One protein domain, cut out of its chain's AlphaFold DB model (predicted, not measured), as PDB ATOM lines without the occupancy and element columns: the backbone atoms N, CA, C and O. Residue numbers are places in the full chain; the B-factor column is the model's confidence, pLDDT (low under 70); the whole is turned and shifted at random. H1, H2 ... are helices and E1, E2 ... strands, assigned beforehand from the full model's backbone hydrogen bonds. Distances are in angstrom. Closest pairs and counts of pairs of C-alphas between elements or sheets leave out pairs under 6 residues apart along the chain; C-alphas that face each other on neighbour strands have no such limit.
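What this domain is: This is residues 527 to 576 of the 745 residues of an uncharacterized protein of Capronia epimyces CBS 606.96 (UniProt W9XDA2). A two-stranded antiparallel hairpin, E1 and E2, forms one end of a small elongated domain, and two short helices, H1 and H2, sit close together as a head at the other end. The loop of residues 527 to 535 lies at the helical end, and residues 574 to 576 run back from H2 toward the hairpin. The printed part has 50 residues, with two named helices and two named strands in the order H1, E1, E2, H2; the class is mixed, helices and strands. The whole is compact, with a radius of gyration of the C-alphas of 11.1 A, and spans 34 by 22 by 15 A.

Where its parts are: After residues 527 to 535, H1 takes residues 536 to 544 and is 12.2 A long, with C-alpha 536 at (42.585, 77.757, 170.440). E1, residues 547 to 552, is 14.9 A long. E2, residues 555 to 562, is 18.3 A long, begins at C-alpha 555 at (25.638, 57.082, 165.011) and bends by 55 degrees at residue 558. H2 takes residues 568 to 573, with C-alpha 573 at (31.276, 78.915, 168.017).

How they stand to each other: E1 and E2 form a hairpin, antiparallel at 154 degrees between their directions. N 548 and O 561 are 2.8 A apart, and N 559 and O 550 are 3.0 A apart, both within hydrogen-bond range. H1 and E1 are near each other, with 5 pairs of C-alphas within 10 A. H1 and H2 are close but not clearly touching; their closest C-alphas, of Cys 542 and Cys 570, are 5.6 A apart. They run opposite ways at a steep tilt of 46 degrees. The closest C-alphas of E1 and H2, of Tyr 547 and Cys 570, are 7.6 A apart. H1 and E2 are apart. In H1 and H2 every O i to N i+4 pair is within hydrogen-bond range.

The domain as a whole: The two C-alphas farthest apart, of Asp 531 and Asp 554, are 34.3 A from each other. The printed part has no cut, and its three links between named elements are tight. Mean pLDDT of the printed part is 89.2; residues 552 to 557 are under 70.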
ATOM      1  N   CYS A 527      36.840  75.394 168.028       97.06
ATOM      2  CA  CYS A 527      36.097  76.642 168.142       97.06
ATOM      3  C   CYS A 527      36.597  77.675 167.139       97.06
ATOM      4  O   CYS A 527      37.793  77.764 166.876       97.06
ATOM      5  N   LEU A 528      35.674  78.451 166.574       96.19
ATOM      6  CA  LEU A 528      35.978  79.525 165.637       96.19
ATOM      7  C   LEU A 528      35.764  80.877 166.316       96.19
ATOM      8  O   LEU A 528      34.696  81.129 166.873       96.19
ATOM      9  N   GLY A 529      36.753  81.761 166.238       94.19
ATOM     10  CA  GLY A 529      36.616  83.144 166.678       94.19
ATOM     11  C   GLY A 529      35.584  83.914 165.843       94.19
ATOM     12  O   GLY A 529      35.050  83.429 164.841       94.19
ATOM     13  N   TYR A 530      35.311  85.167 166.212       92.00
ATOM     14  CA  TYR A 530      34.368  86.027 165.474       92.00
ATOM     15  C   TYR A 530      34.758  86.280 164.008       92.00
ATOM     16  O   TYR A 530      33.914  86.690 163.213       92.00
ATOM     17  N   ASP A 531      36.021  86.062 163.651       93.00
ATOM     18  CA  ASP A 531      36.548  86.186 162.292       93.00
ATOM     19  C   ASP A 531      36.480  84.875 161.482       93.00
ATOM     20  O   ASP A 531      36.853  84.860 160.309       93.00
ATOM     21  N   GLY A 532      35.969  83.793 162.078       91.38
ATOM     22  CA  GLY A 532      35.864  82.476 161.452       91.38
ATOM     23  C   GLY A 532      37.182  81.703 161.391       91.38
ATOM     24  O   GLY A 532      37.232  80.674 160.716       91.38
ATOM     25  N   THR A 533      38.238  82.178 162.057       93.81
ATOM     26  CA  THR A 533      39.495  81.433 162.221       93.81
ATOM     27  C   THR A 533      39.445  80.552 163.466       93.81
ATOM     28  O   THR A 533      38.671  80.823 164.383       93.81
ATOM     29  N   GLU A 534      40.223  79.468 163.490       94.31
ATOM     30  CA  GLU A 534      40.322  78.612 164.678       94.31
ATOM     31  C   GLU A 534      40.873  79.413 165.866       94.31
ATOM     32  O   GLU A 534      41.912  80.065 165.765       94.31
ATOM     33  N   ASP A 535      40.145  79.377 166.982       97.31
ATOM     34  CA  ASP A 535      40.480  80.061 168.227       97.31
ATOM     35  C   ASP A 535      40.791  79.015 169.303       97.31
ATOM     36  O   ASP A 535      39.905  78.474 169.979       97.31
ATOM     37  N   ASP A 536      42.081  78.712 169.451       95.62
ATOM     38  CA  ASP A 536      42.585  77.757 170.440       95.62
ATOM     39  C   ASP A 536      42.238  78.187 171.872       95.62
ATOM     40  O   ASP A 536      41.938  77.345 172.718       95.62
ATOM     41  N   SER A 537      42.214  79.498 172.139       96.00
ATOM     42  CA  SER A 537      41.918  80.029 173.472       96.00
ATOM     43  C   SER A 537      40.452  79.828 173.852       96.00
ATOM     44  O   SER A 537      40.142  79.469 174.990       96.00
ATOM     45  N   LEU A 538      39.545  79.979 172.882       96.31
ATOM     46  CA  LEU A 538      38.136  79.646 173.050       96.31
ATOM     47  C   LEU A 538      37.930  78.133 173.182       96.31
ATOM     48  O   LEU A 538      37.114  77.690 173.988       96.31
ATOM     49  N   THR A 539      38.694  77.341 172.430       97.06
ATOM     50  CA  THR A 539      38.655  75.875 172.498       97.06
ATOM     51  C   THR A 539      39.057  75.360 173.878       97.06
ATOM     52  O   THR A 539      38.336  74.546 174.462       97.06
ATOM     53  N   GLU A 540      40.149  75.876 174.441       96.69
ATOM     54  CA  GLU A 540      40.594  75.564 175.802       96.69
ATOM     55  C   GLU A 540      39.552  76.012 176.839       96.69
ATOM     56  O   GLU A 540      39.104  75.200 177.649       96.69
ATOM     57  N   PHE A 541      39.049  77.251 176.740       96.88
ATOM     58  CA  PHE A 541      38.008  77.766 177.636       96.88
ATOM     59  C   PHE A 541      36.742  76.895 177.642       96.88
ATOM     60  O   PHE A 541      36.192  76.594 178.704       96.88
ATOM     61  N   CYS A 542      36.261  76.476 176.473       97.19
ATOM     62  CA  CYS A 542      35.065  75.645 176.374       97.19
ATOM     63  C   CYS A 542      35.314  74.221 176.890       97.19
ATOM     64  O   CYS A 542      34.448  73.659 177.567       97.19
ATOM     65  N   THR A 543      36.509  73.674 176.661       96.19
ATOM     66  CA  THR A 543      36.922  72.366 177.195       96.19
ATOM     67  C   THR A 543      36.975  72.381 178.725       96.19
ATOM     68  O   THR A 543      36.409  71.496 179.367       96.19
ATOM     69  N   ASP A 544      37.553  73.427 179.320       96.19
ATOM     70  CA  ASP A 544      37.602  73.625 180.777       96.19
ATOM     71  C   ASP A 544      36.210  73.797 181.396       96.19
ATOM     72  O   ASP A 544      35.970  73.423 182.548       96.19
ATOM     73  N   ASN A 545      35.253  74.302 180.614       96.38
ATOM     74  CA  ASN A 545      33.841  74.359 180.981       96.38
ATOM     75  C   ASN A 545      33.071  73.089 180.571       96.38
ATOM     76  O   ASN A 545      31.844  73.090 180.503       96.38
ATOM     77  N   GLY A 546      33.758  71.973 180.335       95.25
ATOM     78  CA  GLY A 546      33.148  70.655 180.182       95.25
ATOM     79  C   GLY A 546      32.427  70.429 178.856       95.25
ATOM     80  O   GLY A 546      31.573  69.542 178.803       95.25
ATOM     81  N   TYR A 547      32.732  71.211 177.818       97.00
ATOM     82  CA  TYR A 547      32.324  70.910 176.448       97.00
ATOM     83  C   TYR A 547      33.261  69.861 175.850       97.00
ATOM     84  O   TYR A 547      34.476  70.030 175.844       97.00
ATOM     85  N   VAL A 548      32.695  68.767 175.349       96.19
ATOM     86  CA  VAL A 548      33.432  67.650 174.757       96.19
ATOM     87  C   VAL A 548      32.690  67.102 173.546       96.19
ATOM     88  O   VAL A 548      31.459  67.098 173.488       96.19
ATOM     89  N   CYS A 549      33.443  66.601 172.575       96.38
ATOM     90  CA  CYS A 549      32.894  65.917 171.416       96.38
ATOM     91  C   CYS A 549      32.665  64.441 171.743       96.38
ATOM     92  O   CYS A 549      33.608  63.714 172.053       96.38
ATOM     93  N   ARG A 550      31.407  63.992 171.687       90.12
ATOM     94  CA  ARG A 550      31.022  62.615 172.012       90.12
ATOM     95  C   ARG A 550      30.372  61.947 170.808       90.12
ATOM     96  O   ARG A 550      29.552  62.555 170.121       90.12
ATOM     97  N   ALA A 551      30.755  60.702 170.538       84.12
ATOM     98  CA  ALA A 551      30.028  59.875 169.581       84.12
ATOM     99  C   ALA A 551      28.622  59.593 170.130       84.12
ATOM    100  O   ALA A 551      28.468  59.315 171.324       84.12
ATOM    101  N   GLY A 552      27.606  59.698 169.271       69.75
ATOM    102  CA  GLY A 552      26.275  59.189 169.592       69.75
ATOM    103  C   GLY A 552      26.320  57.683 169.831       69.75
ATOM    104  O   GLY A 552      27.150  56.993 169.246       69.75
ATOM    105  N   LEU A 553      25.444  57.183 170.706       48.19
ATOM    106  CA  LEU A 553      25.345  55.753 171.026       48.19
ATOM    107  C   LEU A 553      25.008  54.897 169.789       48.19
ATOM    108  O   LEU A 553      25.423  53.746 169.746       48.19
ATOM    109  N   ASP A 554      24.379  55.497 168.768       50.59
ATOM    110  CA  ASP A 554      23.857  54.796 167.585       50.59
ATOM    111  C   ASP A 554      24.304  55.406 166.238       50.59
ATOM    112  O   ASP A 554      23.793  55.026 165.190       50.59
ATOM    113  N   ASP A 555      25.254  56.353 166.230       49.38
ATOM    114  CA  ASP A 555      25.638  57.082 165.011       49.38
ATOM    115  C   ASP A 555      27.154  57.337 164.937       49.38
ATOM    116  O   ASP A 555      27.787  57.733 165.918       49.38
ATOM    117  N   ALA A 556      27.748  57.213 163.744       52.84
ATOM    118  CA  ALA A 556      29.163  57.550 163.501       52.84
ATOM    119  C   ALA A 556      29.449  59.071 163.560       52.84
ATOM    120  O   ALA A 556      30.562  59.519 163.268       52.84
ATOM    121  N   LEU A 557      28.441  59.880 163.897       55.47
ATOM    122  CA  LEU A 557      28.509  61.333 163.986       55.47
ATOM    123  C   LEU A 557      28.841  61.774 165.416       55.47
ATOM    124  O   LEU A 557      28.177  61.420 166.391       55.47
ATOM    125  N   VAL A 558      29.879  62.599 165.525       82.94
ATOM    126  CA  VAL A 558      30.321  63.194 166.787       82.94
ATOM    127  C   VAL A 558      29.568  64.509 166.996       82.94
ATOM    128  O   VAL A 558      29.555  65.364 166.107       82.94
ATOM    129  N   HIS A 559      28.932  64.677 168.153       89.06
ATOM    130  CA  HIS A 559      28.212  65.895 168.519       89.06
ATOM    131  C   HIS A 559      28.807  66.528 169.777       89.06
ATOM    132  O   HIS A 559      29.459  65.868 170.589       89.06
ATOM    133  N   LEU A 560      28.598  67.835 169.916       93.81
ATOM    134  CA  LEU A 560      29.121  68.604 171.033       93.81
ATOM    135  C   LEU A 560      28.201  68.438 172.247       93.81
ATOM    136  O   LEU A 560      27.030  68.810 172.196       93.81
ATOM    137  N   GLN A 561      28.725  67.878 173.334       93.88
ATOM    138  CA  GLN A 561      28.023  67.707 174.603       93.88
ATOM    139  C   GLN A 561      28.682  68.585 175.669       93.88
ATOM    140  O   GLN A 561      29.902  68.709 175.686       93.88
ATOM    141  N   HIS A 562      27.901  69.164 176.584       92.62
ATOM    142  CA  HIS A 562      28.442  69.900 177.729       92.62
ATOM    143  C   HIS A 562      27.980  69.293 179.058       92.62
ATOM    144  O   HIS A 562      26.801  68.996 179.246       92.62
ATOM    145  N   GLY A 563      28.923  69.098 179.983       81.88
ATOM    146  CA  GLY A 563      28.656  68.623 181.347       81.88
ATOM    147  C   GLY A 563      28.374  69.736 182.363       81.88
ATOM    148  O   GLY A 563      28.041  69.440 183.509       81.88
ATOM    149  N   SER A 564      28.523  71.006 181.968       82.81
ATOM    150  CA  SER A 564      28.386  72.178 182.843       82.81
ATOM    151  C   SER A 564      27.248  73.122 182.407       82.81
ATOM    152  O   SER A 564      26.403  72.759 181.580       82.81
ATOM    153  N   GLN A 565      27.197  74.323 182.997       88.94
ATOM    154  CA  GLN A 565      26.262  75.383 182.623       88.94
ATOM    155  C   GLN A 565      26.424  75.753 181.141       88.94
ATOM    156  O   GLN A 565      27.533  75.904 180.642       88.94
ATOM    157  N   TYR A 566      25.300  75.930 180.448       94.38
ATOM    158  CA  TYR A 566      25.278  76.342 179.045       94.38
ATOM    159  C   TYR A 566      25.978  77.698 178.850       94.38
ATOM    160  O   TYR A 566      25.549  78.711 179.408       94.38
ATOM    161  N   LEU A 567      27.028  77.710 178.030       96.31
ATOM    162  CA  LEU A 567      27.763  78.891 177.591       96.31
ATOM    163  C   LEU A 567      27.450  79.151 176.116       96.31
ATOM    164  O   LEU A 567      27.854  78.395 175.234       96.31
ATOM    165  N   GLU A 568      26.739  80.245 175.846       96.00
ATOM    166  CA  GLU A 568      26.283  80.604 174.497       96.00
ATOM    167  C   GLU A 568      27.438  80.693 173.492       96.00
ATOM    168  O   GLU A 568      27.304  80.238 172.357       96.00
ATOM    169  N   GLN A 569      28.595  81.202 173.922       95.75
ATOM    170  CA  GLN A 569      29.780  81.302 173.076       95.75
ATOM    171  C   GLN A 569      30.291  79.916 172.653       95.75
ATOM    172  O   GLN A 569      30.504  79.686 171.469       95.75
ATOM    173  N   CYS A 570      30.377  78.957 173.577       97.25
ATOM    174  CA  CYS A 570      30.836  77.600 173.276       97.25
ATOM    175  C   CYS A 570      29.856  76.840 172.378       97.25
ATOM    176  O   CYS A 570      30.254  76.215 171.401       97.25
ATOM    177  N   SER A 571      28.555  76.939 172.657       95.81
ATOM    178  CA  SER A 571      27.531  76.238 171.874       95.81
ATOM    179  C   SER A 571      27.365  76.784 170.450       95.81
ATOM    180  O   SER A 571      26.898  76.059 169.576       95.81
ATOM    181  N   SER A 572      27.702  78.057 170.215       94.06
ATOM    182  CA  SER A 572      27.546  78.705 168.903       94.06
ATOM    183  C   SER A 572      28.821  78.721 168.064       94.06
ATOM    184  O   SER A 572      28.731  78.720 166.837       94.06
ATOM    185  N   GLN A 573      29.993  78.740 168.702       96.62
ATOM    186  CA  GLN A 573      31.276  78.915 168.017       96.62
ATOM    187  C   GLN A 573      32.109  77.634 167.956       96.62
ATOM    188  O   GLN A 573      33.034  77.562 167.150       96.62
ATOM    189  N   CYS A 574      31.772  76.608 168.740       97.12
ATOM    190  CA  CYS A 574      32.484  75.338 168.740       97.12
ATOM    191  C   CYS A 574      31.714  74.233 168.021       97.12
ATOM    192  O   CYS A 574      30.488  74.153 168.083       97.12
ATOM    193  N   HIS A 575      32.440  73.350 167.341       95.31
ATOM    194  CA  HIS A 575      31.867  72.215 166.630       95.31
ATOM    195  C   HIS A 575      32.796  71.001 166.669       95.31
ATOM    196  O   HIS A 575      34.008  71.118 166.854       95.31
ATOM    197  N   CYS A 576      32.208  69.818 166.495       95.06
ATOM    198  CA  CYS A 576      32.953  68.572 166.370       95.06
ATOM    199  C   CYS A 576      33.261  68.283 164.895       95.06
ATOM    200  O   CYS A 576      32.396  68.507 164.036       95.06
TER     201      CYS A 576